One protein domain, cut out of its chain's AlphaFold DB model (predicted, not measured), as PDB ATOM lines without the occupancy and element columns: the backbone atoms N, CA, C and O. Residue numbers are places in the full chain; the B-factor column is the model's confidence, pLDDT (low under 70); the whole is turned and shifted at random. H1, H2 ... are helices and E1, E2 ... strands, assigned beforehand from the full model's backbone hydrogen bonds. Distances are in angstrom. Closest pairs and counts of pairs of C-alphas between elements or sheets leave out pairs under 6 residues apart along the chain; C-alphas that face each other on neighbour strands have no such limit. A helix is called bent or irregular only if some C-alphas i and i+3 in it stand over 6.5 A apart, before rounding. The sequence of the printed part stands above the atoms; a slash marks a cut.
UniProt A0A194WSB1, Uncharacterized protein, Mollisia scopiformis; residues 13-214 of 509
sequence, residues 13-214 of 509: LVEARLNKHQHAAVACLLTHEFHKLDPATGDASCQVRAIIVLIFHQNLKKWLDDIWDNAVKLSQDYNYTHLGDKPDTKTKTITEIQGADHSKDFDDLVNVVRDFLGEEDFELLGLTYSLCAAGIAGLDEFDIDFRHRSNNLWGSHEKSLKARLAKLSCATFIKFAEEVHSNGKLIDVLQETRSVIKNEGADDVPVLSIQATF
ATOM      1  N   LEU A  13      -3.816  -6.081 -10.007       81.69
ATOM      2  CA  LEU A  13      -4.976  -6.712  -9.381       81.69
ATOM      3  C   LEU A  13      -6.279  -6.082  -9.882       81.69
ATOM      4  O   LEU A  13      -7.271  -6.789 -10.082       81.69
ATOM      5  N   VAL A  14      -6.282  -4.761 -10.067       83.62
ATOM      6  CA  VAL A  14      -7.421  -4.032 -10.631       83.62
ATOM      7  C   VAL A  14      -7.607  -4.408 -12.093       83.62
ATOM      8  O   VAL A  14      -8.725  -4.739 -12.478       83.62
ATOM      9  N   GLU A  15      -6.531  -4.430 -12.878       85.00
ATOM     10  CA  GLU A  15      -6.560  -4.815 -14.291       85.00
ATOM     11  C   GLU A  15      -7.091  -6.243 -14.481       85.00
ATOM     12  O   GLU A  15      -8.070  -6.449 -15.198       85.00
ATOM     13  N   ALA A  16      -6.529  -7.227 -13.767       85.00
ATOM     14  CA  ALA A  16      -6.995  -8.612 -13.836       85.00
ATOM     15  C   ALA A  16      -8.488  -8.736 -13.484       85.00
ATOM     16  O   ALA A  16      -9.229  -9.492 -14.117       85.00
ATOM     17  N   ARG A  17      -8.949  -7.972 -12.484       87.38
ATOM     18  CA  ARG A  17     -10.355  -7.972 -12.069       87.38
ATOM     19  C   ARG A  17     -11.260  -7.315 -13.107       87.38
ATOM     20  O   ARG A  17     -12.325  -7.856 -13.385       87.38
ATOM     21  N   LEU A  18     -10.852  -6.184 -13.680       87.81
ATOM     22  CA  LEU A  18     -11.594  -5.513 -14.749       87.81
ATOM     23  C   LEU A  18     -11.719  -6.413 -15.980       87.81
ATOM     24  O   LEU A  18     -12.821  -6.544 -16.501       87.81
ATOM     25  N   ASN A  19     -10.648  -7.108 -16.369       88.75
ATOM     26  CA  ASN A  19     -10.687  -8.070 -17.470       88.75
ATOM     27  C   ASN A  19     -11.714  -9.178 -17.202       88.75
ATOM     28  O   ASN A  19     -12.591  -9.416 -18.030       88.75
ATOM     29  N   LYS A  20     -11.697  -9.800 -16.016       89.69
ATOM     30  CA  LYS A  20     -12.725 -10.787 -15.635       89.69
ATOM     31  C   LYS A  20     -14.141 -10.197 -15.667       89.69
ATOM     32  O   LYS A  20     -15.088 -10.836 -16.121       89.69
ATOM     33  N   HIS A  21     -14.305  -8.976 -15.175       91.62
ATOM     34  CA  HIS A  21     -15.601  -8.307 -15.147       91.62
ATOM     35  C   HIS A  21     -16.113  -7.934 -16.542       91.62
ATOM     36  O   HIS A  21     -17.320  -7.944 -16.744       91.62
ATOM     37  N   GLN A  22     -15.238  -7.655 -17.510       94.25
ATOM     38  CA  GLN A  22     -15.626  -7.458 -18.909       94.25
ATOM     39  C   GLN A  22     -16.213  -8.740 -19.519       94.25
ATOM     40  O   GLN A  22     -17.266  -8.678 -20.146       94.25
ATOM     41  N   HIS A  23     -15.601  -9.900 -19.259       94.38
ATOM     42  CA  HIS A  23     -16.130 -11.206 -19.684       94.38
ATOM     43  C   HIS A  23     -17.519 -11.456 -19.088       94.38
ATOM     44  O   HIS A  23     -18.482 -11.731 -19.806       94.38
ATOM     45  N   ALA A  24     -17.656 -11.254 -17.772       94.06
ATOM     46  CA  ALA A  24     -18.945 -11.372 -17.097       94.06
ATOM     47  C   ALA A  24     -19.983 -10.373 -17.629       94.06
ATOM     48  O   ALA A  24     -21.160 -10.713 -17.743       94.06
ATOM     49  N   ALA A  25     -19.563  -9.160 -17.994       96.31
ATOM     50  CA  ALA A  25     -20.464  -8.153 -18.529       96.31
ATOM     51  C   ALA A  25     -21.016  -8.537 -19.912       96.31
ATOM     52  O   ALA A  25     -22.212  -8.366 -20.143       96.31
ATOM     53  N   VAL A  26     -20.186  -9.115 -20.791       97.31
ATOM     54  CA  VAL A  26     -20.627  -9.679 -22.082       97.31
ATOM     55  C   VAL A  26     -21.632 -10.804 -21.860       97.31
ATOM     56  O   VAL A  26     -22.716 -10.775 -22.444       97.31
ATOM     57  N   ALA A  27     -21.322 -11.745 -20.960       96.62
ATOM     58  CA  ALA A  27     -22.233 -12.842 -20.656       96.62
ATOM     59  C   ALA A  27     -23.584 -12.330 -20.133       96.62
ATOM     60  O   ALA A  27     -24.640 -12.763 -20.597       96.62
ATOM     61  N   CYS A  28     -23.570 -11.354 -19.217       95.94
ATOM     62  CA  CYS A  28     -24.783 -10.734 -18.683       95.94
ATOM     63  C   CYS A  28     -25.589  -9.997 -19.760       95.94
ATOM     64  O   CYS A  28     -26.818 -10.071 -19.752       95.94
ATOM     65  N   LEU A  29     -24.916  -9.294 -20.677       97.12
ATOM     66  CA  LEU A  29     -25.561  -8.572 -21.774       97.12
ATOM     67  C   LEU A  29     -26.334  -9.549 -22.668       97.12
ATOM     68  O   LEU A  29     -27.528  -9.359 -22.878       97.12
ATOM     69  N   LEU A  30     -25.675 -10.617 -23.129       96.50
ATOM     70  CA  LEU A  30     -26.241 -11.609 -24.050       96.50
ATOM     71  C   LEU A  30     -27.327 -12.487 -23.407       96.50
ATOM     72  O   LEU A  30     -28.247 -12.930 -24.084       96.50
ATOM     73  N   THR A  31     -27.261 -12.716 -22.092       95.31
ATOM     74  CA  THR A  31     -28.231 -13.556 -21.357       95.31
ATOM     75  C   THR A  31     -29.344 -12.766 -20.667       95.31
ATOM     76  O   THR A  31     -30.119 -13.327 -19.890       95.31
ATOM     77  N   HIS A  32     -29.458 -11.467 -20.960       95.00
ATOM     78  CA  HIS A  32     -30.444 -10.554 -20.374       95.00
ATOM     79  C   HIS A  32     -30.354 -10.401 -18.840       95.00
ATOM     80  O   HIS A  32     -31.319  -9.988 -18.187       95.00
ATOM     81  N   GLU A  33     -29.194 -10.656 -18.230       92.88
ATOM     82  CA  GLU A  33     -28.942 -10.391 -16.808       92.88
ATOM     83  C   GLU A  33     -28.624  -8.905 -16.546       92.88
ATOM     84  O   GLU A  33     -27.714  -8.551 -15.797       92.88
ATOM     85  N   PHE A  34     -29.409  -8.003 -17.139       93.25
ATOM     86  CA  PHE A  34     -29.172  -6.554 -17.130       93.25
ATOM     87  C   PHE A  34     -29.109  -5.931 -15.730       93.25
ATOM     88  O   PHE A  34     -28.420  -4.938 -15.520       93.25
ATOM     89  N   HIS A  35     -29.767  -6.542 -14.743       86.31
ATOM     90  CA  HIS A  35     -29.697  -6.125 -13.342       86.31
ATOM     91  C   HIS A  35     -28.278  -6.206 -12.745       86.31
ATOM     92  O   HIS A  35     -28.029  -5.607 -11.703       86.31
ATOM     93  N   LYS A  36     -27.352  -6.939 -13.385       88.69
ATOM     94  CA  LYS A  36     -25.923  -6.984 -13.035       88.69
ATOM     95  C   LYS A  36     -25.091  -5.920 -13.764       88.69
ATOM     96  O   LYS A  36     -23.912  -5.775 -13.462       88.69
ATOM     97  N   LEU A  37     -25.689  -5.175 -14.695       90.88
ATOM     98  CA  LEU A  37     -25.068  -4.114 -15.505       90.88
ATOM     99  C   LEU A  37     -25.587  -2.716 -15.143       90.88
ATOM    100  O   LEU A  37     -25.360  -1.749 -15.866       90.88
ATOM    101  N   ASP A  38     -26.291  -2.594 -14.023       83.81
ATOM    102  CA  ASP A  38     -26.912  -1.350 -13.588       83.81
ATOM    103  C   ASP A  38     -26.348  -0.902 -12.232       83.81
ATOM    104  O   ASP A  38     -26.927  -1.146 -11.167       83.81
ATOM    105  N   PRO A  39     -25.159  -0.278 -12.227       77.44
ATOM    106  CA  PRO A  39     -24.553   0.173 -10.993       77.44
ATOM    107  C   PRO A  39     -25.272   1.422 -10.474       77.44
ATOM    108  O   PRO A  39     -25.155   2.519 -11.025       77.44
ATOM    109  N   ALA A  40     -25.928   1.286  -9.326       70.81
ATOM    110  CA  ALA A  40     -26.480   2.405  -8.572       70.81
ATOM    111  C   ALA A  40     -25.365   3.184  -7.839       70.81
ATOM    112  O   ALA A  40     -25.191   3.101  -6.622       70.81
ATOM    113  N   THR A  41     -24.571   3.956  -8.586       65.19
ATOM    114  CA  THR A  41     -23.430   4.743  -8.069       65.19
ATOM    115  C   THR A  41     -23.845   6.020  -7.333       65.19
ATOM    116  O   THR A  41     -23.005   6.673  -6.708       65.19
ATOM    117  N   GLY A  42     -25.132   6.377  -7.377       58.81
ATOM    118  CA  GLY A  42     -25.673   7.575  -6.740       58.81
ATOM    119  C   GLY A  42     -25.356   8.882  -7.479       58.81
ATOM    120  O   GLY A  42     -25.504   9.956  -6.888       58.81
ATOM    121  N   ASP A  43     -24.916   8.792  -8.733       61.44
ATOM    122  CA  ASP A  43     -25.025   9.869  -9.715       61.44
ATOM    123  C   ASP A  43     -26.369   9.744 -10.461       61.44
ATOM    124  O   ASP A  43     -27.025   8.704 -10.425       61.44
ATOM    125  N   ALA A  44     -26.807  10.825 -11.101       59.47
ATOM    126  CA  ALA A  44     -28.003  10.847 -11.945       59.47
ATOM    127  C   ALA A  44     -27.784  10.129 -13.297       59.47
ATOM    128  O   ALA A  44     -28.435  10.455 -14.282       59.47
ATOM    129  N   SER A  45     -26.815   9.210 -13.387       69.25
ATOM    130  CA  SER A  45     -26.446   8.536 -14.633       69.25
ATOM    131  C   SER A  45     -27.027   7.124 -14.743       69.25
ATOM    132  O   SER A  45     -26.717   6.428 -15.707       69.25
ATOM    133  N   CYS A  46     -27.869   6.671 -13.806       69.88
ATOM    134  CA  CYS A  46     -28.514   5.358 -13.927       69.88
ATOM    135  C   CYS A  46     -29.429   5.271 -15.159       69.88
ATOM    136  O   CYS A  46     -29.359   4.298 -15.907       69.88
ATOM    137  N   GLN A  47     -30.173   6.340 -15.454       76.06
ATOM    138  CA  GLN A  47     -30.990   6.457 -16.668       76.06
ATOM    139  C   GLN A  47     -30.138   6.314 -17.933       76.06
ATOM    140  O   GLN A  47     -30.517   5.620 -18.872       76.06
ATOM    141  N   VAL A  48     -28.970   6.961 -17.931       86.50
ATOM    142  CA  VAL A  48     -28.021   6.958 -19.048       86.50
ATOM    143  C   VAL A  48     -27.534   5.538 -19.334       86.50
ATOM    144  O   VAL A  48     -27.592   5.066 -20.467       86.50
ATOM    145  N   ARG A  49     -27.076   4.836 -18.295       89.38
ATOM    146  CA  ARG A  49     -26.461   3.508 -18.426       89.38
ATOM    147  C   ARG A  49     -27.457   2.449 -18.870       89.38
ATOM    148  O   ARG A  49     -27.119   1.645 -19.730       89.38
ATOM    149  N   ALA A  50     -28.680   2.485 -18.344       90.75
ATOM    150  CA  ALA A  50     -29.749   1.587 -18.770       90.75
ATOM    151  C   ALA A  50     -29.965   1.639 -20.289       90.75
ATOM    152  O   ALA A  50     -30.074   0.609 -20.947       90.75
ATOM    153  N   ILE A  51     -29.964   2.844 -20.858       92.75
ATOM    154  CA  ILE A  51     -30.174   3.057 -22.293       92.75
ATOM    155  C   ILE A  51     -28.980   2.577 -23.097       92.75
ATOM    156  O   ILE A  51     -29.166   1.884 -24.093       92.75
ATOM    157  N   ILE A  52     -27.765   2.888 -22.642       95.19
ATOM    158  CA  ILE A  52     -26.541   2.413 -23.290       95.19
ATOM    159  C   ILE A  52     -26.528   0.883 -23.359       95.19
ATOM    160  O   ILE A  52     -26.330   0.328 -24.435       95.19
ATOM    161  N   VAL A  53     -26.820   0.202 -22.247       95.69
ATOM    162  CA  VAL A  53     -26.876  -1.268 -22.180       95.69
ATOM    163  C   VAL A  53     -27.925  -1.833 -23.144       95.69
ATOM    164  O   VAL A  53     -27.644  -2.795 -23.857       95.69
ATOM    165  N   LEU A  54     -29.115  -1.228 -23.217       96.38
ATOM    166  CA  LEU A  54     -30.172  -1.670 -24.136       96.38
ATOM    167  C   LEU A  54     -29.783  -1.479 -25.607       96.38
ATOM    168  O   LEU A  54     -30.064  -2.352 -26.427       96.38
ATOM    169  N   ILE A  55     -29.116  -0.374 -25.944       96.44
ATOM    170  CA  ILE A  55     -28.659  -0.097 -27.312       96.44
ATOM    171  C   ILE A  55     -27.504  -1.018 -27.693       96.44
ATOM    172  O   ILE A  55     -27.524  -1.577 -28.788       96.44
ATOM    173  N   PHE A  56     -26.535  -1.236 -26.799       97.06
ATOM    174  CA  PHE A  56     -25.475  -2.224 -27.007       97.06
ATOM    175  C   PHE A  56     -26.071  -3.598 -27.284       97.06
ATOM    176  O   PHE A  56     -25.724  -4.214 -28.286       97.06
ATOM    177  N   HIS A  57     -27.027  -4.042 -26.464       96.88
ATOM    178  CA  HIS A  57     -27.722  -5.303 -26.682       96.88
ATOM    179  C   HIS A  57     -28.445  -5.347 -28.038       96.88
ATOM    180  O   HIS A  57     -28.275  -6.298 -28.796       96.88
ATOM    181  N   GLN A  58     -29.257  -4.335 -28.363       95.81
ATOM    182  CA  GLN A  58     -30.031  -4.292 -29.609       95.81
ATOM    183  C   GLN A  58     -29.123  -4.317 -30.846       95.81
ATOM    184  O   GLN A  58     -29.374  -5.078 -31.783       95.81
ATOM    185  N   ASN A  59     -28.066  -3.503 -30.843       95.75
ATOM    186  CA  ASN A  59     -27.117  -3.420 -31.945       95.75
ATOM    187  C   ASN A  59     -26.317  -4.720 -32.083       95.75
ATOM    188  O   ASN A  59     -26.163  -5.220 -33.195       95.75
ATOM    189  N   LEU A  60     -25.861  -5.291 -30.964       96.19
ATOM    190  CA  LEU A  60     -25.109  -6.540 -30.963       96.19
ATOM    191  C   LEU A  60     -25.971  -7.710 -31.439       96.19
ATOM    192  O   LEU A  60     -25.511  -8.500 -32.252       96.19
ATOM    193  N   LYS A  61     -27.239  -7.779 -31.016       95.69
ATOM    194  CA  LYS A  61     -28.186  -8.787 -31.506       95.69
ATOM    195  C   LYS A  61     -28.365  -8.726 -33.013       95.69
ATOM    196  O   LYS A  61     -28.337  -9.756 -33.670       95.69
ATOM    197  N   LYS A  62     -28.517  -7.519 -33.561       95.38
ATOM    198  CA  LYS A  62     -28.626  -7.320 -35.008       95.38
ATOM    199  C   LYS A  62     -27.337  -7.701 -35.743       95.38
ATOM    200  O   LYS A  62     -27.401  -8.183 -36.865       95.38
ATOM    201  N   TRP A  63     -26.180  -7.435 -35.146       96.06
ATOM    202  CA  TRP A  63     -24.886  -7.710 -35.766       96.06
ATOM    203  C   TRP A  63     -24.505  -9.196 -35.721       96.06
ATOM    204  O   TRP A  63     -23.949  -9.713 -36.683       96.06
ATOM    205  N   LEU A  64     -24.855  -9.885 -34.634       95.62
ATOM    206  CA  LEU A  64     -24.619 -11.313 -34.424       95.62
ATOM    207  C   LEU A  64     -25.767 -12.202 -34.927       95.62
ATOM    208  O   LEU A  64     -25.794 -13.360 -34.535       95.62
ATOM    209  N   ASP A  65     -26.719 -11.704 -35.725       94.62
ATOM    210  CA  ASP A  65     -27.996 -12.388 -36.025       94.62
ATOM    211  C   ASP A  65     -27.817 -13.878 -36.392       94.62
ATOM    212  O   ASP A  65     -28.445 -14.748 -35.791       94.62
ATOM    213  N   ASP A  66     -26.847 -14.186 -37.258       94.56
ATOM    214  CA  ASP A  66     -26.543 -15.553 -37.713       94.56
ATOM    215  C   ASP A  66     -25.963 -16.481 -36.626       94.56
ATOM    216  O   ASP A  66     -26.035 -17.706 -36.742       94.56
ATOM    217  N   ILE A  67     -25.356 -15.921 -35.577       94.88
ATOM    218  CA  ILE A  67     -24.669 -16.666 -34.508       94.88
ATOM    219  C   ILE A  67     -25.204 -16.352 -33.106       94.88
ATOM    220  O   ILE A  67     -24.615 -16.791 -32.115       94.88
ATOM    221  N   TRP A  68     -26.319 -15.623 -33.005       95.94
ATOM    222  CA  TRP A  68     -26.853 -15.108 -31.745       95.94
ATOM    223  C   TRP A  68     -27.115 -16.225 -30.737       95.94
ATOM    224  O   TRP A  68     -26.636 -16.163 -29.608       95.94
ATOM    225  N   ASP A  69     -27.801 -17.289 -31.154       96.50
ATOM    226  CA  ASP A  69     -28.141 -18.406 -30.266       96.50
ATOM    227  C   ASP A  69     -26.891 -19.116 -29.727       96.50
ATOM    228  O   ASP A  69     -26.843 -19.503 -28.556       96.50
ATOM    229  N   ASN A  70     -25.842 -19.239 -30.549       97.00
ATOM    230  CA  ASN A  70     -24.565 -19.791 -30.106       97.00
ATOM    231  C   ASN A  70     -23.854 -18.850 -29.122       97.00
ATOM    232  O   ASN A  70     -23.352 -19.302 -28.095       97.00
ATOM    233  N   ALA A  71     -23.855 -17.542 -29.391       97.12
ATOM    234  CA  ALA A  71     -23.280 -16.539 -28.497       97.12
ATOM    235  C   ALA A  71     -23.983 -16.513 -27.126       97.12
ATOM    236  O   ALA A  71     -23.327 -16.449 -26.081       97.12
ATOM    237  N   VAL A  72     -25.317 -16.629 -27.115       97.06
ATOM    238  CA  VAL A  72     -26.118 -16.763 -25.891       97.06
ATOM    239  C   VAL A  72     -25.752 -18.044 -25.147       97.06
ATOM    240  O   VAL A  72     -25.533 -17.991 -23.939       97.06
ATOM    241  N   LYS A  73     -25.633 -19.179 -25.843       97.25
ATOM    242  CA  LYS A  73     -25.258 -20.455 -25.223       97.25
ATOM    243  C   LYS A  73     -23.873 -20.395 -24.570       97.25
ATOM    244  O   LYS A  73     -23.752 -20.730 -23.397       97.25
ATOM    245  N   LEU A  74     -22.857 -19.898 -25.280       96.88
ATOM    246  CA  LEU A  74     -21.506 -19.716 -24.728       96.88
ATOM    247  C   LEU A  74     -21.519 -18.822 -23.477       96.88
ATOM    248  O   LEU A  74     -20.835 -19.098 -22.495       96.88
ATOM    249  N   SER A  75     -22.350 -17.780 -23.487       96.44
ATOM    250  CA  SER A  75     -22.533 -16.879 -22.345       96.44
ATOM    251  C   SER A  75     -23.226 -17.548 -21.153       96.44
ATOM    252  O   SER A  75     -22.883 -17.278 -20.002       96.44
ATOM    253  N   GLN A  76     -24.199 -18.428 -21.406       95.56
ATOM    254  CA  GLN A  76     -24.844 -19.234 -20.367       95.56
ATOM    255  C   GLN A  76     -23.861 -20.226 -19.747       95.56
ATOM    256  O   GLN A  76     -23.823 -20.340 -18.523       95.56
ATOM    257  N   ASP A  77     -23.046 -20.885 -20.573       93.88
ATOM    258  CA  ASP A  77     -22.014 -21.819 -20.124       93.88
ATOM    259  C   ASP A  77     -20.977 -21.100 -19.246       93.88
ATOM    260  O   ASP A  77     -20.676 -21.567 -18.147       93.88
ATOM    261  N   TYR A  78     -20.514 -19.910 -19.657       93.25
ATOM    262  CA  TYR A  78     -19.655 -19.054 -18.830       93.25
ATOM    263  C   TYR A  78     -20.301 -18.748 -17.471       93.25
ATOM    264  O   TYR A  78     -19.708 -18.988 -16.416       93.25
ATOM    265  N   ASN A  79     -21.543 -18.252 -17.476       90.44
ATOM    266  CA  ASN A  79     -22.254 -17.919 -16.244       90.44
ATOM    267  C   ASN A  79     -22.405 -19.139 -15.324       90.44
ATOM    268  O   ASN A  79     -22.208 -19.005 -14.118       90.44
ATOM    269  N   TYR A  80     -22.723 -20.311 -15.882       89.44
ATOM    270  CA  TYR A  80     -22.880 -21.555 -15.133       89.44
ATOM    271  C   TYR A  80     -21.575 -21.984 -14.456       89.44
ATOM    272  O   TYR A  80     -21.583 -22.275 -13.257       89.44
ATOM    273  N   THR A  81     -20.453 -21.960 -15.183       87.62
ATOM    274  CA  THR A  81     -19.143 -22.318 -14.622       87.62
ATOM    275  C   THR A  81     -18.757 -21.415 -13.451       87.62
ATOM    276  O   THR A  81     -18.218 -21.885 -12.450       87.62
ATOM    277  N   HIS A  82     -19.124 -20.134 -13.515       84.81
ATOM    278  CA  HIS A  82     -18.781 -19.147 -12.491       84.81
ATOM    279  C   HIS A  82     -19.818 -18.977 -11.365       84.81
ATOM    280  O   HIS A  82     -19.614 -18.147 -10.476       84.81
ATOM    281  N   LEU A  83     -20.901 -19.769 -11.318       79.44
ATOM    282  CA  LEU A  83     -21.904 -19.697 -10.237       79.44
ATOM    283  C   LEU A  83     -21.313 -19.964  -8.842       79.44
ATOM    284  O   LEU A  83     -21.785 -19.406  -7.849       79.44
ATOM    285  N   GLY A  84     -20.304 -20.836  -8.760       72.31
ATOM    286  CA  GLY A  84     -19.655 -21.248  -7.512       72.31
ATOM    287  C   GLY A  84     -18.477 -20.372  -7.085       72.31
ATOM    288  O   GLY A  84     -17.885 -20.618  -6.028       72.31
ATOM    289  N   ASP A  85     -18.124 -19.364  -7.885       80.38
ATOM    290  CA  ASP A  85     -16.974 -18.516  -7.608       80.38
ATOM    291  C   ASP A  85     -17.112 -17.827  -6.252       80.38
ATOM    292  O   ASP A  85     -18.181 -17.364  -5.836       80.38
ATOM    293  N   LYS A  86     -15.980 -17.689  -5.550       73.19
ATOM    294  CA  LYS A  86     -15.939 -16.870  -4.336       73.19
ATOM    295  C   LYS A  86     -16.499 -15.475  -4.672       73.19
ATOM    296  O   LYS A  86     -16.064 -14.891  -5.665       73.19
ATOM    297  N   PRO A  87     -17.385 -14.892  -3.843       72.50
ATOM    298  CA  PRO A  87     -17.882 -13.540  -4.072       72.50
ATOM    299  C   PRO A  87     -16.735 -12.535  -4.178       72.50
ATOM    300  O   PRO A  87     -15.757 -12.636  -3.434       72.50
ATOM    301  N   ASP A  88     -16.867 -11.532  -5.047       70.75
ATOM    302  CA  ASP A  88     -15.824 -10.512  -5.245       70.75
ATOM    303  C   ASP A  88     -15.508  -9.711  -3.983       70.75
ATOM    304  O   ASP A  88     -14.396  -9.208  -3.837       70.75
ATOM    305  N   THR A  89     -16.451  -9.666  -3.041       64.00
ATOM    306  CA  THR A  89     -16.313  -9.040  -1.722       64.00
ATOM    307  C   THR A  89     -15.359  -9.778  -0.779       64.00
ATOM    308  O   THR A  89     -15.080  -9.274   0.307       64.00
ATOM    309  N   LYS A  90     -14.889 -10.980  -1.133       68.88
ATOM    310  CA  LYS A  90     -13.853 -11.707  -0.388       68.88
ATOM    311  C   LYS A  90     -12.476 -11.432  -0.998       68.88
ATOM    312  O   LYS A  90     -12.354 -11.221  -2.202       68.88
ATOM    313  N   THR A  91     -11.433 -11.474  -0.173       66.94
ATOM    314  CA  THR A  91     -10.043 -11.388  -0.644       66.94
ATOM    315  C   THR A  91      -9.761 -12.514  -1.642       66.94
ATOM    316  O   THR A  91     -10.002 -13.681  -1.329       66.94
ATOM    317  N   LYS A  92      -9.257 -12.152  -2.827       70.25
ATOM    318  CA  LYS A  92      -8.816 -13.066  -3.889       70.25
ATOM    319  C   LYS A  92      -7.387 -12.709  -4.291       70.25
ATOM    320  O   LYS A  92      -7.036 -11.530  -4.331       70.25
ATOM    321  N   THR A  93      -6.584 -13.717  -4.589       73.56
ATOM    322  CA  THR A  93      -5.272 -13.577  -5.231       73.56
ATOM    323  C   THR A  93      -5.427 -13.277  -6.726       73.56
ATOM    324  O   THR A  93      -6.485 -13.518  -7.306       73.56
ATOM    325  N   ILE A  94      -4.370 -12.770  -7.372       74.44
ATOM    326  CA  ILE A  94      -4.360 -12.529  -8.828       74.44
ATOM    327  C   ILE A  94      -4.634 -13.832  -9.589       74.44
ATOM    328  O   ILE A  94      -5.455 -13.842 -10.497       74.44
ATOM    329  N   THR A  95      -4.035 -14.949  -9.168       72.25
ATOM    330  CA  THR A  95      -4.260 -16.270  -9.774       72.25
ATOM    331  C   THR A  95      -5.714 -16.732  -9.642       72.25
ATOM    332  O   THR A  95      -6.268 -17.254 -10.599       72.25
ATOM    333  N   GLU A  96      -6.377 -16.480  -8.506       72.94
ATOM    334  CA  GLU A  96      -7.815 -16.769  -8.333       72.94
ATOM    335  C   GLU A  96      -8.728 -15.858  -9.176       72.94
ATOM    336  O   GLU A  96      -9.896 -16.178  -9.389       72.94
ATOM    337  N   ILE A  97      -8.235 -14.697  -9.614       72.25
ATOM    338  CA  ILE A  97      -8.974 -13.779 -10.492       72.25
ATOM    339  C   ILE A  97      -8.752 -14.146 -11.963       72.25
ATOM    340  O   ILE A  97      -9.709 -14.130 -12.730       72.25
ATOM    341  N   GLN A  98      -7.517 -14.479 -12.340       68.38
ATOM    342  CA  GLN A  98      -7.116 -14.803 -13.712       68.38
ATOM    343  C   GLN A  98      -7.445 -16.244 -14.125       68.38
ATOM    344  O   GLN A  98      -7.602 -16.504 -15.312       68.38
ATOM    345  N   GLY A  99      -7.535 -17.178 -13.176       56.69
ATOM    346  CA  GLY A  99      -7.792 -18.597 -13.435       56.69
ATOM    347  C   GLY A  99      -9.258 -18.902 -13.732       56.69
ATOM    348  O   GLY A  99      -9.884 -19.646 -12.983       56.69
ATOM    349  N   ALA A 100      -9.827 -18.286 -14.764       57.91
ATOM    350  CA  ALA A 100     -11.203 -18.537 -15.160       57.91
ATOM    351  C   ALA A 100     -11.281 -19.785 -16.064       57.91
ATOM    352  O   ALA A 100     -10.750 -19.796 -17.171       57.91
ATOM    353  N   ASP A 101     -11.903 -20.849 -15.547       71.19
ATOM    354  CA  ASP A 101     -12.234 -22.086 -16.267       71.19
ATOM    355  C   ASP A 101     -13.361 -21.822 -17.285       71.19
ATOM    356  O   ASP A 101     -14.503 -22.229 -17.091       71.19
ATOM    357  N   HIS A 102     -13.088 -21.122 -18.384       82.50
ATOM    358  CA  HIS A 102     -14.060 -20.988 -19.476       82.50
ATOM    359  C   HIS A 102     -13.452 -21.322 -20.836       82.50
ATOM    360  O   HIS A 102     -12.242 -21.483 -20.987       82.50
ATOM    361  N   SER A 103     -14.318 -21.555 -21.823       87.50
ATOM    362  CA  SER A 103     -13.881 -22.024 -23.135       87.50
ATOM    363  C   SER A 103     -13.182 -20.915 -23.918       87.50
ATOM    364  O   SER A 103     -13.583 -19.752 -23.877       87.50
ATOM    365  N   LYS A 104     -12.193 -21.308 -24.728       92.00
ATOM    366  CA  LYS A 104     -11.568 -20.414 -25.711       92.00
ATOM    367  C   LYS A 104     -12.603 -19.800 -26.666       92.00
ATOM    368  O   LYS A 104     -12.487 -18.637 -27.022       92.00
ATOM    369  N   ASP A 105     -13.643 -20.551 -27.024       93.88
ATOM    370  CA  ASP A 105     -14.731 -20.054 -27.875       93.88
ATOM    371  C   ASP A 105     -15.458 -18.850 -27.247       93.88
ATOM    372  O   ASP A 105     -15.917 -17.960 -27.963       93.88
ATOM    373  N   PHE A 106     -15.553 -18.794 -25.913       95.25
ATOM    374  CA  PHE A 106     -16.108 -17.632 -25.225       95.25
ATOM    375  C   PHE A 106     -15.128 -16.450 -25.217       95.25
ATOM    376  O   PHE A 106     -15.562 -15.319 -25.420       95.25
ATOM    377  N   ASP A 107     -13.821 -16.683 -25.066       94.00
ATOM    378  CA  ASP A 107     -12.810 -15.622 -25.227       94.00
ATOM    379  C   ASP A 107     -12.852 -15.012 -26.633       94.00
ATOM    380  O   ASP A 107     -12.837 -13.790 -26.797       94.00
ATOM    381  N   ASP A 108     -12.953 -15.863 -27.655       95.69
ATOM    382  CA  ASP A 108     -13.063 -15.440 -29.047       95.69
ATOM    383  C   ASP A 108     -14.346 -14.612 -29.257       95.69
ATOM    384  O   ASP A 108     -14.297 -13.545 -29.874       95.69
ATOM    385  N   LEU A 109     -15.474 -15.024 -28.660       96.75
ATOM    386  CA  LEU A 109     -16.707 -14.229 -28.637       96.75
ATOM    387  C   LEU A 109     -16.517 -12.872 -27.943       96.75
ATOM    388  O   LEU A 109     -16.996 -11.855 -28.441       96.75
ATOM    389  N   VAL A 110     -15.829 -12.822 -26.802       96.50
ATOM    390  CA  VAL A 110     -15.581 -11.570 -26.073       96.50
ATOM    391  C   VAL A 110     -14.741 -10.604 -26.909       96.50
ATOM    392  O   VAL A 110     -15.058  -9.414 -26.950       96.50
ATOM    393  N   ASN A 111     -13.726 -11.097 -27.621       96.19
ATOM    394  CA  ASN A 111     -12.928 -10.285 -28.544       96.19
ATOM    395  C   ASN A 111     -13.776  -9.756 -29.710       96.19
ATOM    396  O   ASN A 111     -13.724  -8.571 -30.018       96.19
ATOM    397  N   VAL A 112     -14.636 -10.600 -30.280       95.50
ATOM    398  CA  VAL A 112     -15.605 -10.220 -31.320       95.50
ATOM    399  C   VAL A 112     -16.538  -9.093 -30.842       95.50
ATOM    400  O   VAL A 112     -16.776  -8.129 -31.569       95.50
ATOM    401  N   VAL A 113     -17.031  -9.162 -29.601       97.25
ATOM    402  CA  VAL A 113     -17.855  -8.096 -29.001       97.25
ATOM    403  C   VAL A 113     -17.040  -6.827 -28.737       97.25
ATOM    404  O   VAL A 113     -17.549  -5.723 -28.946       97.25
ATOM    405  N   ARG A 114     -15.785  -6.956 -28.290       97.12
ATOM    406  CA  ARG A 114     -14.875  -5.822 -28.076       97.12
ATOM    407  C   ARG A 114     -14.608  -5.069 -29.375       97.12
ATOM    408  O   ARG A 114     -14.748  -3.850 -29.387       97.12
ATOM    409  N   ASP A 115     -14.302  -5.784 -30.453       96.38
ATOM    410  CA  ASP A 115     -14.057  -5.195 -31.771       96.38
ATOM    411  C   ASP A 115     -15.297  -4.460 -32.297       96.38
ATOM    412  O   ASP A 115     -15.185  -3.384 -32.885       96.38
ATOM    413  N   PHE A 116     -16.490  -5.008 -32.046       96.69
ATOM    414  CA  PHE A 116     -17.757  -4.392 -32.437       96.69
ATOM    415  C   PHE A 116     -18.062  -3.094 -31.673       96.69
ATOM    416  O   PHE A 116     -18.448  -2.095 -32.283       96.69
ATOM    417  N   LEU A 117     -17.931  -3.105 -30.343       95.62
ATOM    418  CA  LEU A 117     -18.223  -1.933 -29.510       95.62
ATOM    419  C   LEU A 117     -17.128  -0.862 -29.618       95.62
ATOM    420  O   LEU A 117     -17.417   0.331 -29.544       95.62
ATOM    421  N   GLY A 118     -15.878  -1.283 -29.801       96.44
ATOM    422  CA  GLY A 118     -14.695  -0.456 -29.604       96.44
ATOM    423  C   GLY A 118     -14.276  -0.383 -28.132       96.44
ATOM    424  O   GLY A 118     -15.065  -0.616 -27.214       96.44
ATOM    425  N   GLU A 119     -13.009  -0.034 -27.903       94.62
ATOM    426  CA  GLU A 119     -12.360  -0.114 -26.584       94.62
ATOM    427  C   GLU A 119     -13.082   0.671 -25.481       94.62
ATOM    428  O   GLU A 119     -13.252   0.175 -24.370       94.62
ATOM    429  N   GLU A 120     -13.539   1.892 -25.769       94.94
ATOM    430  CA  GLU A 120     -14.164   2.756 -24.760       94.94
ATOM    431  C   GLU A 120     -15.551   2.259 -24.327       94.94
ATOM    432  O   GLU A 120     -15.857   2.223 -23.133       94.94
ATOM    433  N   ASP A 121     -16.378   1.836 -25.282       95.88
ATOM    434  CA  ASP A 121     -17.721   1.310 -25.023       95.88
ATOM    435  C   ASP A 121     -17.648  -0.086 -24.368       95.88
ATOM    436  O   ASP A 121     -18.442  -0.414 -23.478       95.88
ATOM    437  N   PHE A 122     -16.636  -0.886 -24.722       96.69
ATOM    438  CA  PHE A 122     -16.340  -2.156 -24.061       96.69
ATOM    439  C   PHE A 122     -15.826  -1.964 -22.619       96.69
ATOM    440  O   PHE A 122     -16.268  -2.663 -21.699       96.69
ATOM    441  N   GLU A 123     -14.947  -0.982 -22.378       94.75
ATOM    442  CA  GLU A 123     -14.520  -0.591 -21.027       94.75
ATOM    443  C   GLU A 123     -15.721  -0.134 -20.189       94.75
ATOM    444  O   GLU A 123     -15.882  -0.586 -19.051       94.75
ATOM    445  N   LEU A 124     -16.597   0.708 -20.751       94.62
ATOM    446  CA  LEU A 124     -17.831   1.143 -20.096       94.62
ATOM    447  C   LEU A 124     -18.663  -0.054 -19.636       94.62
ATOM    448  O   LEU A 124     -19.064  -0.100 -18.470       94.62
ATOM    449  N   LEU A 125     -18.889  -1.033 -20.516       95.06
ATOM    450  CA  LEU A 125     -19.662  -2.230 -20.197       95.06
ATOM    451  C   LEU A 125     -19.031  -2.998 -19.019       95.06
ATOM    452  O   LEU A 125     -19.715  -3.288 -18.034       95.06
ATOM    453  N   GLY A 126     -17.717  -3.231 -19.040       94.25
ATOM    454  CA  GLY A 126     -17.007  -3.869 -17.924       94.25
ATOM    455  C   GLY A 126     -17.077  -3.080 -16.609       94.25
ATOM    456  O   GLY A 126     -17.239  -3.662 -15.530       94.25
ATOM    457  N   LEU A 127     -17.004  -1.746 -16.672       92.00
ATOM    458  CA  LEU A 127     -17.131  -0.870 -15.505       92.00
ATOM    459  C   LEU A 127     -18.545  -0.896 -14.911       92.00
ATOM    460  O   LEU A 127     -18.684  -0.830 -13.684       92.00
ATOM    461  N   THR A 128     -19.586  -1.028 -15.745       91.38
ATOM    462  CA  THR A 128     -20.964  -1.150 -15.245       91.38
ATOM    463  C   THR A 128     -21.139  -2.388 -14.370       91.38
ATOM    464  O   THR A 128     -21.584  -2.269 -13.224       91.38
ATOM    465  N   TYR A 129     -20.677  -3.546 -14.849       91.62
ATOM    466  CA  TYR A 129     -20.668  -4.788 -14.078       91.62
ATOM    467  C   TYR A 129     -19.823  -4.656 -12.808       91.62
ATOM    468  O   TYR A 129     -20.270  -4.960 -11.702       91.62
ATOM    469  N   SER A 130     -18.611  -4.119 -12.948       89.00
ATOM    470  CA  SER A 130     -17.641  -3.955 -11.863       89.00
ATOM    471  C   SER A 130     -18.172  -3.179 -10.661       89.00
ATOM    472  O   SER A 130     -17.940  -3.552  -9.507       89.00
ATOM    473  N   LEU A 131     -18.873  -2.076 -10.920       85.00
ATOM    474  CA  LEU A 131     -19.443  -1.244  -9.864       85.00
ATOM    475  C   LEU A 131     -20.769  -1.803  -9.334       85.00
ATOM    476  O   LEU A 131     -21.093  -1.572  -8.168       85.00
ATOM    477  N   CYS A 132     -21.500  -2.585 -10.132       83.56
ATOM    478  CA  CYS A 132     -22.670  -3.320  -9.661       83.56
ATOM    479  C   CYS A 132     -22.254  -4.441  -8.690       83.56
ATOM    480  O   CYS A 132     -22.785  -4.537  -7.580       83.56
ATOM    481  N   ALA A 133     -21.224  -5.217  -9.045       81.38
ATOM    482  CA  ALA A 133     -20.648  -6.272  -8.210       81.38
ATOM    483  C   ALA A 133     -20.118  -5.742  -6.860       81.38
ATOM    484  O   ALA A 133     -20.263  -6.404  -5.827       81.38
ATOM    485  N   ALA A 134     -19.586  -4.513  -6.839       74.12
ATOM    486  CA  ALA A 134     -19.148  -3.837  -5.614       74.12
ATOM    487  C   ALA A 134     -20.298  -3.535  -4.625       74.12
ATOM    488  O   ALA A 134     -20.057  -3.431  -3.422       74.12
ATOM    489  N   GLY A 135     -21.553  -3.471  -5.092       64.19
ATOM    490  CA  GLY A 135     -22.745  -3.364  -4.245       64.19
ATOM    491  C   GLY A 135     -22.884  -2.014  -3.535       64.19
ATOM    492  O   GLY A 135     -22.775  -1.942  -2.316       64.19
ATOM    493  N   ILE A 136     -23.146  -0.948  -4.298       59.88
ATOM    494  CA  ILE A 136     -23.221   0.434  -3.782       59.88
ATOM    495  C   ILE A 136     -24.636   0.808  -3.276       59.88
ATOM    496  O   ILE A 136     -24.772   1.684  -2.420       59.88
ATOM    497  N   ALA A 137     -25.692   0.130  -3.741       65.38
ATOM    498  CA  ALA A 137     -27.075   0.368  -3.311       65.38
ATOM    499  C   ALA A 137     -27.753  -0.906  -2.810       65.38
ATOM    500  O   ALA A 137     -27.433  -2.017  -3.233       65.38
ATOM    501  N   GLY A 138     -28.638  -0.718  -1.836       73.62
ATOM    502  CA  GLY A 138     -29.424  -1.774  -1.221       73.62
ATOM    503  C   GLY A 138     -30.897  -1.526  -1.487       73.62
ATOM    504  O   GLY A 138     -31.287  -0.455  -1.946       73.62
ATOM    505  N   LEU A 139     -31.716  -2.517  -1.174       85.38
ATOM    506  CA  LEU A 139     -33.158  -2.471  -1.402       85.38
ATOM    507  C   LEU A 139     -33.880  -2.614  -0.063       85.38
ATOM    508  O   LEU A 139     -33.620  -3.582   0.661       85.38
ATOM    509  N   ASP A 140     -34.773  -1.686   0.267       88.69
ATOM    510  CA  ASP A 140     -35.587  -1.736   1.487       88.69
ATOM    511  C   ASP A 140     -36.672  -2.821   1.409       88.69
ATOM    512  O   ASP A 140     -36.769  -3.523   0.403       88.69
ATOM    513  N   GLU A 141     -37.491  -2.995   2.449       92.94
ATOM    514  CA  GLU A 141     -38.537  -4.029   2.509       92.94
ATOM    515  C   GLU A 141     -39.568  -3.977   1.364       92.94
ATOM    516  O   GLU A 141     -40.197  -4.995   1.071       92.94
ATOM    517  N   PHE A 142     -39.714  -2.838   0.686       93.12
ATOM    518  CA  PHE A 142     -40.587  -2.641  -0.476       93.12
ATOM    519  C   PHE A 142     -39.830  -2.704  -1.799       93.12
ATOM    520  O   PHE A 142     -40.348  -2.294  -2.834       93.12
ATOM    521  N   ASP A 143     -38.601  -3.218  -1.770       89.25
ATOM    522  CA  ASP A 143     -37.679  -3.200  -2.891       89.25
ATOM    523  C   ASP A 143     -37.297  -1.769  -3.323       89.25
ATOM    524  O   ASP A 143     -36.764  -1.599  -4.406       89.25
ATOM    525  N   ILE A 144     -37.507  -0.721  -2.528       87.25
ATOM    526  CA  ILE A 144     -37.116   0.643  -2.909       87.25
ATOM    527  C   ILE A 144     -35.624   0.853  -2.651       87.25
ATOM    528  O   ILE A 144     -35.095   0.463  -1.607       87.25
ATOM    529  N   ASP A 145     -34.934   1.448  -3.623       78.38
ATOM    530  CA  ASP A 145     -33.500   1.697  -3.546       78.38
ATOM    531  C   ASP A 145     -33.163   2.666  -2.408       78.38
ATOM    532  O   ASP A 145     -33.750   3.741  -2.268       78.38
ATOM    533  N   PHE A 146     -32.174   2.297  -1.597       72.69
ATOM    534  CA  PHE A 146     -31.602   3.167  -0.579       72.69
ATOM    535  C   PHE A 146     -30.077   3.014  -0.553       72.69
ATOM    536  O   PHE A 146     -29.507   1.951  -0.825       72.69
ATOM    537  N   ARG A 147     -29.377   4.104  -0.228       64.69
ATOM    538  CA  ARG A 147     -27.915   4.076  -0.108       64.69
ATOM    539  C   ARG A 147     -27.511   3.318   1.155       64.69
ATOM    540  O   ARG A 147     -27.892   3.700   2.259       64.69
ATOM    541  N   HIS A 148     -26.671   2.299   0.997       66.88
ATOM    542  CA  HIS A 148     -25.941   1.674   2.099       66.88
ATOM    543  C   HIS A 148     -24.434   1.808   1.852       66.88
ATOM    544  O   HIS A 148     -24.005   2.186   0.763       66.88
ATOM    545  N   ARG A 149     -23.608   1.605   2.885       55.41
ATOM    546  CA  ARG A 149     -22.153   1.762   2.741       55.41
ATOM    547  C   ARG A 149     -21.615   0.704   1.770       55.41
ATOM    548  O   ARG A 149     -21.758  -0.483   2.041       55.41
ATOM    549  N   SER A 150     -20.998   1.182   0.687       53.94
ATOM    550  CA  SER A 150     -20.281   0.392  -0.322       53.94
ATOM    551  C   SER A 150     -19.307  -0.585   0.339       53.94
ATOM    552  O   SER A 150     -18.586  -0.210   1.272       53.94
ATOM    553  N   ASN A 151     -19.251  -1.820  -0.162       54.41
ATOM    554  CA  ASN A 151     -18.080  -2.655   0.070       54.41
ATOM    555  C   ASN A 151     -16.941  -2.023  -0.723       54.41
ATOM    556  O   ASN A 151     -17.065  -1.845  -1.932       54.41
ATOM    557  N   ASN A 152     -15.843  -1.679  -0.053       63.41
ATOM    558  CA  ASN A 152     -14.695  -1.028  -0.678       63.41
ATOM    559  C   ASN A 152     -13.902  -2.010  -1.568       63.41
ATOM    560  O   ASN A 152     -12.732  -2.287  -1.311       63.41
ATOM    561  N   LEU A 153     -14.561  -2.584  -2.580       72.06
ATOM    562  CA  LEU A 153     -14.018  -3.593  -3.489       72.06
ATOM    563  C   LEU A 153     -12.764  -3.088  -4.197       72.06
ATOM    564  O   LEU A 153     -11.826  -3.841  -4.436       72.06
ATOM    565  N   TRP A 154     -12.777  -1.798  -4.513       76.12
ATOM    566  CA  TRP A 154     -11.769  -1.128  -5.318       76.12
ATOM    567  C   TRP A 154     -10.790  -0.301  -4.479       76.12
ATOM    568  O   TRP A 154      -9.926   0.367  -5.038       76.12
ATOM    569  N   GLY A 155     -10.896  -0.331  -3.149       78.12
ATOM    570  CA  GLY A 155      -9.986   0.398  -2.271       78.12
ATOM    571  C   GLY A 155      -9.937   1.900  -2.585       78.12
ATOM    572  O   GLY A 155     -10.948   2.584  -2.736       78.12
ATOM    573  N   SER A 156      -8.722   2.421  -2.721       78.44
ATOM    574  CA  SER A 156      -8.475   3.805  -3.142       78.44
ATOM    575  C   SER A 156      -8.928   4.112  -4.577       78.44
ATOM    576  O   SER A 156      -9.101   5.283  -4.909       78.44
ATOM    577  N   HIS A 157      -9.153   3.098  -5.419       84.19
ATOM    578  CA  HIS A 157      -9.458   3.263  -6.847       84.19
ATOM    579  C   HIS A 157     -10.947   3.473  -7.148       84.19
ATOM    580  O   HIS A 157     -11.294   3.861  -8.263       84.19
ATOM    581  N   GLU A 158     -11.845   3.270  -6.173       82.75
ATOM    582  CA  GLU A 158     -13.303   3.367  -6.378       82.75
ATOM    583  C   GLU A 158     -13.718   4.721  -6.980       82.75
ATOM    584  O   GLU A 158     -14.570   4.780  -7.869       82.75
ATOM    585  N   LYS A 159     -13.104   5.820  -6.519       81.31
ATOM    586  CA  LYS A 159     -13.395   7.171  -7.026       81.31
ATOM    587  C   LYS A 159     -13.013   7.320  -8.501       81.31
ATOM    588  O   LYS A 159     -13.812   7.842  -9.275       81.31
ATOM    589  N   SER A 160     -11.835   6.834  -8.884       84.81
ATOM    590  CA  SER A 160     -11.326   6.922 -10.256       84.81
ATOM    591  C   SER A 160     -12.163   6.090 -11.225       84.81
ATOM    592  O   SER A 160     -12.526   6.580 -12.291       84.81
ATOM    593  N   LEU A 161     -12.565   4.878 -10.827       86.38
ATOM    594  CA  LEU A 161     -13.436   4.020 -11.638       86.38
ATOM    595  C   LEU A 161     -14.829   4.635 -11.834       86.38
ATOM    596  O   LEU A 161     -15.363   4.615 -12.941       86.38
ATOM    597  N   LYS A 162     -15.408   5.245 -10.789       85.31
ATOM    598  CA  LYS A 162     -16.679   5.985 -10.904       85.31
ATOM    599  C   LYS A 162     -16.565   7.178 -11.849       85.31
ATOM    600  O   LYS A 162     -17.462   7.392 -12.660       85.31
ATOM    601  N   ALA A 163     -15.469   7.934 -11.761       85.69
ATOM    602  CA  ALA A 163     -15.220   9.059 -12.654       85.69
ATOM    603  C   ALA A 163     -15.079   8.603 -14.113       85.69
ATOM    604  O   ALA A 163     -15.720   9.183 -14.991       85.69
ATOM    605  N   ARG A 164     -14.322   7.525 -14.373       89.38
ATOM    606  CA  ARG A 164     -14.200   6.941 -15.716       89.38
ATOM    607  C   ARG A 164     -15.550   6.473 -16.248       89.38
ATOM    608  O   ARG A 164     -15.915   6.870 -17.352       89.38
ATOM    609  N   LEU A 165     -16.315   5.710 -15.461       89.69
ATOM    610  CA  LEU A 165     -17.635   5.238 -15.882       89.69
ATOM    611  C   LEU A 165     -18.551   6.410 -16.246       89.69
ATOM    612  O   LEU A 165     -19.223   6.356 -17.272       89.69
ATOM    613  N   ALA A 166     -18.583   7.473 -15.440       87.81
ATOM    614  CA  ALA A 166     -19.408   8.645 -15.725       87.81
ATOM    615  C   ALA A 166     -18.975   9.379 -17.003       87.81
ATOM    616  O   ALA A 166     -19.833   9.763 -17.796       87.81
ATOM    617  N   LYS A 167     -17.662   9.538 -17.228       89.31
ATOM    618  CA  LYS A 167     -17.114  10.145 -18.452       89.31
ATOM    619  C   LYS A 167     -17.536   9.374 -19.696       89.31
ATOM    620  O   LYS A 167     -18.116   9.977 -20.596       89.31
ATOM    621  N   LEU A 168     -17.299   8.063 -19.700       92.69
ATOM    622  CA  LEU A 168     -17.690   7.191 -20.803       92.69
ATOM    623  C   LEU A 168     -19.213   7.209 -20.993       92.69
ATOM    624  O   LEU A 168     -19.685   7.445 -22.095       92.69
ATOM    625  N   SER A 169     -19.991   7.100 -19.906       92.12
ATOM    626  CA  SER A 169     -21.463   7.102 -19.980       92.12
ATOM    627  C   SER A 169     -21.997   8.383 -20.618       92.12
ATOM    628  O   SER A 169     -22.883   8.324 -21.464       92.12
ATOM    629  N   CYS A 170     -21.464   9.548 -20.237       90.69
ATOM    630  CA  CYS A 170     -21.888  10.815 -20.832       90.69
ATOM    631  C   CYS A 170     -21.520  10.890 -22.320       90.69
ATOM    632  O   CYS A 170     -22.349  11.316 -23.117       90.69
ATOM    633  N   ALA A 171     -20.303  10.479 -22.690       91.69
ATOM    634  CA  ALA A 171     -19.839  10.515 -24.076       91.69
ATOM    635  C   ALA A 171     -20.673   9.594 -24.981       91.69
ATOM    636  O   ALA A 171     -21.232  10.055 -25.975       91.69
ATOM    637  N   THR A 172     -20.840   8.327 -24.595       93.56
ATOM    638  CA  THR A 172     -21.628   7.339 -25.346       93.56
ATOM    639  C   THR A 172     -23.098   7.756 -25.462       93.56
ATOM    640  O   THR A 172     -23.712   7.605 -26.514       93.56
ATOM    641  N   PHE A 173     -23.679   8.342 -24.412       92.19
ATOM    642  CA  PHE A 173     -25.063   8.817 -24.460       92.19
ATOM    643  C   PHE A 173     -25.261  10.020 -25.380       92.19
ATOM    644  O   PHE A 173     -26.257  10.067 -26.099       92.19
ATOM    645  N   ILE A 174     -24.318  10.968 -25.385       90.56
ATOM    646  CA  ILE A 174     -24.334  12.100 -26.321       90.56
ATOM    647  C   ILE A 174     -24.231  11.585 -27.761       90.56
ATOM    648  O   ILE A 174     -25.051  11.974 -28.585       90.56
ATOM    649  N   LYS A 175     -23.331  10.632 -28.039       91.62
ATOM    650  CA  LYS A 175     -23.233   9.963 -29.348       91.62
ATOM    651  C   LYS A 175     -24.572   9.346 -29.779       91.62
ATOM    652  O   LYS A 175     -25.037   9.583 -30.888       91.62
ATOM    653  N   PHE A 176     -25.255   8.613 -28.896       90.94
ATOM    654  CA  PHE A 176     -26.577   8.058 -29.224       90.94
ATOM    655  C   PHE A 176     -27.662   9.117 -29.413       90.94
ATOM    656  O   PHE A 176     -28.577   8.923 -30.215       90.94
ATOM    657  N   ALA A 177     -27.578  10.232 -28.694       88.62
ATOM    658  CA  ALA A 177     -28.479  11.354 -28.896       88.62
ATOM    659  C   ALA A 177     -28.261  12.014 -30.272       88.62
ATOM    660  O   ALA A 177     -29.240  12.379 -30.926       88.62
ATOM    661  N   GLU A 178     -27.010  12.111 -30.740       88.44
ATOM    662  CA  GLU A 178     -26.653  12.652 -32.061       88.44
ATOM    663  C   GLU A 178     -27.221  11.782 -33.187       88.44
ATOM    664  O   GLU A 178     -27.753  12.303 -34.166       88.44
ATOM    665  N   GLU A 179     -27.197  10.457 -33.017       85.88
ATOM    666  CA  GLU A 179     -27.751   9.498 -33.984       85.88
ATOM    667  C   GLU A 179     -29.272   9.642 -34.180       85.88
ATOM    668  O   GLU A 179     -29.796   9.286 -35.235       85.88
ATOM    669  N   VAL A 180     -29.994  10.143 -33.172       78.62
ATOM    670  CA  VAL A 180     -31.465  10.234 -33.182       78.62
ATOM    671  C   VAL A 180     -31.964  11.639 -33.535       78.62
ATOM    672  O   VAL A 180     -33.107  11.791 -33.968       78.62
ATOM    673  N   HIS A 181     -31.139  12.677 -33.377       71.12
ATOM    674  CA  HIS A 181     -31.593  14.061 -33.487       71.12
ATOM    675  C   HIS A 181     -30.746  14.905 -34.449       71.12
ATOM    676  O   HIS A 181     -29.826  15.613 -34.042       71.12
ATOM    677  N   SER A 182     -31.135  14.926 -35.728       56.44
ATOM    678  CA  SER A 182     -30.429  15.642 -36.807       56.44
ATOM    679  C   SER A 182     -30.304  17.160 -36.612       56.44
ATOM    680  O   SER A 182     -29.489  17.793 -37.276       56.44
ATOM    681  N   ASN A 183     -31.112  17.758 -35.731       60.97
ATOM    682  CA  ASN A 183     -31.190  19.210 -35.551       60.97
ATOM    683  C   ASN A 183     -30.363  19.733 -34.363       60.97
ATOM    684  O   ASN A 183     -30.457  20.917 -34.054       60.97
ATOM    685  N   GLY A 184     -29.612  18.876 -33.660       70.69
ATOM    686  CA  GLY A 184     -28.684  19.279 -32.591       70.69
ATOM    687  C   GLY A 184     -29.312  19.740 -31.267       70.69
ATOM    688  O   GLY A 184     -28.661  19.648 -30.237       70.69
ATOM    689  N   LYS A 185     -30.594  20.121 -31.216       76.94
ATOM    690  CA  LYS A 185     -31.204  20.727 -30.012       76.94
ATOM    691  C   LYS A 185     -31.111  19.893 -28.734       76.94
ATOM    692  O   LYS A 185     -30.856  20.438 -27.667       76.94
ATOM    693  N   LEU A 186     -31.341  18.578 -28.806       77.31
ATOM    694  CA  LEU A 186     -31.180  17.708 -27.629       77.31
ATOM    695  C   LEU A 186     -29.719  17.646 -27.161       77.31
ATOM    696  O   LEU A 186     -29.469  17.487 -25.968       77.31
ATOM    697  N   ILE A 187     -28.765  17.810 -28.078       85.50
ATOM    698  CA  ILE A 187     -27.339  17.903 -27.761       85.50
ATOM    699  C   ILE A 187     -27.044  19.229 -27.078       85.50
ATOM    700  O   ILE A 187     -26.440  19.213 -26.008       85.50
ATOM    701  N   ASP A 188     -27.559  20.338 -27.610       84.50
ATOM    702  CA  ASP A 188     -27.437  21.659 -26.987       84.50
ATOM    703  C   ASP A 188     -28.002  21.630 -25.560       84.50
ATOM    704  O   ASP A 188     -27.349  22.059 -24.615       84.50
ATOM    705  N   VAL A 189     -29.166  21.000 -25.359       83.62
ATOM    706  CA  VAL A 189     -29.773  20.801 -24.032       83.62
ATOM    707  C   VAL A 189     -28.857  20.020 -23.091       83.62
ATOM    708  O   VAL A 189     -28.691  20.406 -21.931       83.62
ATOM    709  N   LEU A 190     -28.262  18.919 -23.553       86.94
ATOM    710  CA  LEU A 190     -27.348  18.125 -22.733       86.94
ATOM    711  C   LEU A 190     -26.061  18.888 -22.401       86.94
ATOM    712  O   LEU A 190     -25.569  18.772 -21.279       86.94
ATOM    713  N   GLN A 191     -25.526  19.662 -23.346       87.00
ATOM    714  CA  GLN A 191     -24.307  20.448 -23.169       87.00
ATOM    715  C   GLN A 191     -24.536  21.637 -22.225       87.00
ATOM    716  O   GLN A 191     -23.817  21.775 -21.233       87.00
ATOM    717  N   GLU A 192     -25.584  22.430 -22.457       84.94
ATOM    718  CA  GLU A 192     -25.944  23.602 -21.649       84.94
ATOM    719  C   GLU A 192     -26.337  23.231 -20.217       84.94
ATOM    720  O   GLU A 192     -26.067  23.976 -19.269       84.94
ATOM    721  N   THR A 193     -26.921  22.043 -20.029       84.44
ATOM    722  CA  THR A 193     -27.312  21.520 -18.711       84.44
ATOM    723  C   THR A 193     -26.336  20.483 -18.155       84.44
ATOM    724  O   THR A 193     -26.689  19.689 -17.282       84.44
ATOM    725  N   ARG A 194     -25.083  20.483 -18.619       87.50
ATOM    726  CA  ARG A 194     -24.006  19.693 -18.015       87.50
ATOM    727  C   ARG A 194     -23.437  20.395 -16.781       87.50
ATOM    728  O   ARG A 194     -23.314  21.620 -16.722       87.50
ATOM    729  N   SER A 195     -23.033  19.600 -15.797       88.19
ATOM    730  CA  SER A 195     -22.239  20.043 -14.653       88.19
ATOM    731  C   SER A 195     -21.115  19.045 -14.356       88.19
ATOM    732  O   SER A 195     -20.918  18.055 -15.069       88.19
ATOM    733  N   VAL A 196     -20.344  19.328 -13.312       87.62
ATOM    734  CA  VAL A 196     -19.207  18.532 -12.868       87.62
ATOM    735  C   VAL A 196     -19.283  18.364 -11.355       87.62
ATOM    736  O   VAL A 196     -19.659  19.286 -10.636       87.62
ATOM    737  N   ILE A 197     -18.933  17.177 -10.868       84.44
ATOM    738  CA  ILE A 197     -18.613  16.940  -9.461       84.44
ATOM    739  C   ILE A 197     -17.092  16.868  -9.353       84.44
ATOM    740  O   ILE A 197     -16.473  15.959  -9.916       84.44
ATOM    741  N   LYS A 198     -16.503  17.811  -8.617       83.75
ATOM    742  CA  LYS A 198     -15.072  17.804  -8.305       83.75
ATOM    743  C   LYS A 198     -14.759  16.678  -7.326       83.75
ATOM    744  O   LYS A 198     -15.434  16.527  -6.306       83.75
ATOM    745  N   ASN A 199     -13.731  15.891  -7.630       74.50
ATOM    746  CA  ASN A 199     -13.249  14.828  -6.757       74.50
ATOM    747  C   ASN A 199     -11.796  15.083  -6.362       74.50
ATOM    748  O   ASN A 199     -10.898  15.054  -7.193       74.50
ATOM    749  N   GLU A 200     -11.538  15.236  -5.067       74.25
ATOM    750  CA  GLU A 200     -10.164  15.243  -4.566       74.25
ATOM    751  C   GLU A 200      -9.505  13.874  -4.789       74.25
ATOM    752  O   GLU A 200     -10.014  12.840  -4.328       74.25
ATOM    753  N   GLY A 201      -8.365  13.881  -5.488       70.56
ATOM    754  CA  GLY A 201      -7.548  12.695  -5.758       70.56
ATOM    755  C   GLY A 201      -8.061  11.791  -6.884       70.56
ATOM    756  O   GLY A 201      -7.567  10.675  -7.020       70.56
ATOM    757  N   ALA A 202      -9.046  12.233  -7.668       71.88
ATOM    758  CA  ALA A 202      -9.514  11.533  -8.860       71.88
ATOM    759  C   ALA A 202      -9.963  12.535  -9.927       71.88
ATOM    760  O   ALA A 202     -10.041  13.735  -9.684       71.88
ATOM    761  N   ASP A 203     -10.284  12.024 -11.107       81.38
ATOM    762  CA  ASP A 203     -10.855  12.832 -12.170       81.38
ATOM    763  C   ASP A 203     -12.230  13.408 -11.799       81.38
ATOM    764  O   ASP A 203     -13.047  12.786 -11.108       81.38
ATOM    765  N   ASP A 204     -12.500  14.582 -12.363       84.75
ATOM    766  CA  ASP A 204     -13.811  15.211 -12.384       84.75
ATOM    767  C   ASP A 204     -14.876  14.285 -12.984       84.75
ATOM    768  O   ASP A 204     -14.672  13.652 -14.029       84.75
ATOM    769  N   VAL A 205     -16.041  14.238 -12.337       83.69
ATOM    770  CA  VAL A 205     -17.179  13.419 -12.769       83.69
ATOM    771  C   VAL A 205     -18.148  14.312 -13.533       83.69
ATOM    772  O   VAL A 205     -18.791  15.162 -12.910       83.69
ATOM    773  N   PRO A 206     -18.289  14.154 -14.859       86.56
ATOM    774  CA  PRO A 206     -19.338  14.855 -15.573       86.56
ATOM    775  C   PRO A 206     -20.698  14.313 -15.147       86.56
ATOM    776  O   PRO A 206     -20.881  13.106 -14.986       86.56
ATOM    777  N   VAL A 207     -21.650  15.219 -14.975       84.69
ATOM    778  CA  VAL A 207     -23.040  14.880 -14.688       84.69
ATOM    779  C   VAL A 207     -23.953  15.655 -15.626       84.69
ATOM    780  O   VAL A 207     -23.723  16.828 -15.916       84.69
ATOM    781  N   LEU A 208     -24.985  14.977 -16.110       85.62
ATOM    782  CA  LEU A 208     -26.037  15.554 -16.938       85.62
ATOM    783  C   LEU A 208     -27.245  15.846 -16.052       85.62
ATOM    784  O   LEU A 208     -27.459  15.146 -15.056       85.62
ATOM    785  N   SER A 209     -28.016  16.879 -16.390       84.69
ATOM    786  CA  SER A 209     -29.228  17.173 -15.628       84.69
ATOM    787  C   SER A 209     -30.239  16.030 -15.780       84.69
ATOM    788  O   SER A 209     -30.376  15.449 -16.864       84.69
ATOM    789  N   ILE A 210     -30.943  15.683 -14.698       81.44
ATOM    790  CA  ILE A 210     -31.918  14.575 -14.691       81.44
ATOM    791  C   ILE A 210     -32.973  14.774 -15.785       81.44
ATOM    792  O   ILE A 210     -33.274  13.844 -16.533       81.44
ATOM    793  N   GLN A 211     -33.508  15.989 -15.907       80.56
ATOM    794  CA  GLN A 211     -34.555  16.296 -16.877       80.56
ATOM    795  C   GLN A 211     -34.072  16.206 -18.325       80.56
ATOM    796  O   GLN A 211     -34.724  15.538 -19.127       80.56
ATOM    797  N   ALA A 212     -32.930  16.814 -18.664       82.62
ATOM    798  CA  ALA A 212     -32.365  16.697 -20.010       82.62
ATOM    799  C   ALA A 212     -32.099  15.232 -20.369       82.62
ATOM    800  O   ALA A 212     -32.453  14.773 -21.452       82.62
ATOM    801  N   THR A 213     -31.543  14.482 -19.418       85.94
ATOM    802  CA  THR A 213     -31.250  13.061 -19.588       85.94
ATOM    803  C   THR A 213     -32.513  12.255 -19.872       85.94
ATOM    804  O   THR A 213     -32.530  11.502 -20.838       85.94
ATOM    805  N   PHE A 214     -33.580  12.417 -19.081       85.06
ATOM    806  CA  PHE A 214     -34.840  11.698 -19.298       85.06
ATOM    807  C   PHE A 214     -35.538  12.100 -20.603       85.06
ATOM    808  O   PHE A 214     -36.094  11.244 -21.285       85.06
TER     809      PHE A 214
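This is residues 13 to 214 of the 509 residues of an uncharacterized protein of Mollisia scopiformis (UniProt A0A194WSB1). A rounded cluster of crossed helices has H1 and H6 crossing about perpendicularly in its core, with H3, H4 and H5 towards one end and H2 and H7 towards the other. Beyond H7 lie H8, the E3 E4 hairpin and H9, while the small E1 E2 hairpin reaches away from the helices on the link between H6 and H7. The 202 printed residues hold nine named helices and four named strands in the order H1 H2 H3 H4 H5 H6 E1 E2 H7 H8 E3 E4 H9, with two antiparallel two-strand sheets, E1 - E2 and E3 - E4. The class is mostly helix, and the whole is compact, with a radius of gyration of the C-alphas of 17.3 A and spans of 48 by 42 by 36 A.

H1, residues 13 to 30, begins at C-alpha 13 (-4.976, -6.712, -9.381) and is 26.3 A long. H2 is residues 46 to 63, 25.7 A, H3 65 to 84, 31.0 A, H4 94 to 98, H5 104 to 117, 20.0 A, and H6 119 to 134, 22.4 A. E1 is residues 137 to 139 and E2 145 to 147. H7, residues 155 to 180, is 38.9 A long and begins at C-alpha 155 (-9.986, 0.398, -2.271). H8 is residues 185 to 192, E3 194 to 197, E4 205 to 208, and H9 210 to 214, ending at C-alpha 214 (-34.840, 11.698, -19.298). H3 and H7 are irregular: C-alphas 66 and 69 are 8.1 A apart, and C-alphas 156 and 159 are 7.1 A apart.

H1 is the hub, touching H2, H3, H4, H5 and H6. Its residues 18 to 26 touch H6 about perpendicular, at 83 degrees; the closest C-alphas, of Gln 22 and Gly 126, are 4.0 A apart. Its residues 24 to 30 touch H3 at a steep tilt of 52 degrees, opposite ways, closest at the C-alphas of Ala 27 and Ser 75, 4.4 A. H6 touches residues 161 to 172 of H7, closest at the C-alphas of Leu 124 and Leu 165, 5.9 A. H7 and H8 form a helical hairpin at a shallow tilt of 29 degrees, closest at the C-alphas of Ile 174 and Ile 187, 6.7 A. The closest C-alphas of H7 and E4, of Ala 163 and Val 205, are 4.8 A apart. In the hairpin E3 and E4, N 195 and O 207 are 2.9 A apart, within hydrogen-bond range; in the hairpin E1 and E2, N 138 and O 146 are at 3.0 A. H9 touches H8, closest at the C-alphas of Leu 190 and Ala 212, 5.9 A. Every O i to N i+4 pair is within range in H1, H2, H4, H5, H6, H8 and H9, against 13 of 16 in H3 and 20 of 22 in H7.

The C-alphas of Thr 93 and Asn 183, the two farthest apart, are 51.6 A apart. The printed part has no cut; the link from H1 to H2 is long, and residues 179 to 184 stand free. Mean pLDDT of the printed part is 84.8, with 23 residues under 70, among them 41 to 46 and 147 to 152.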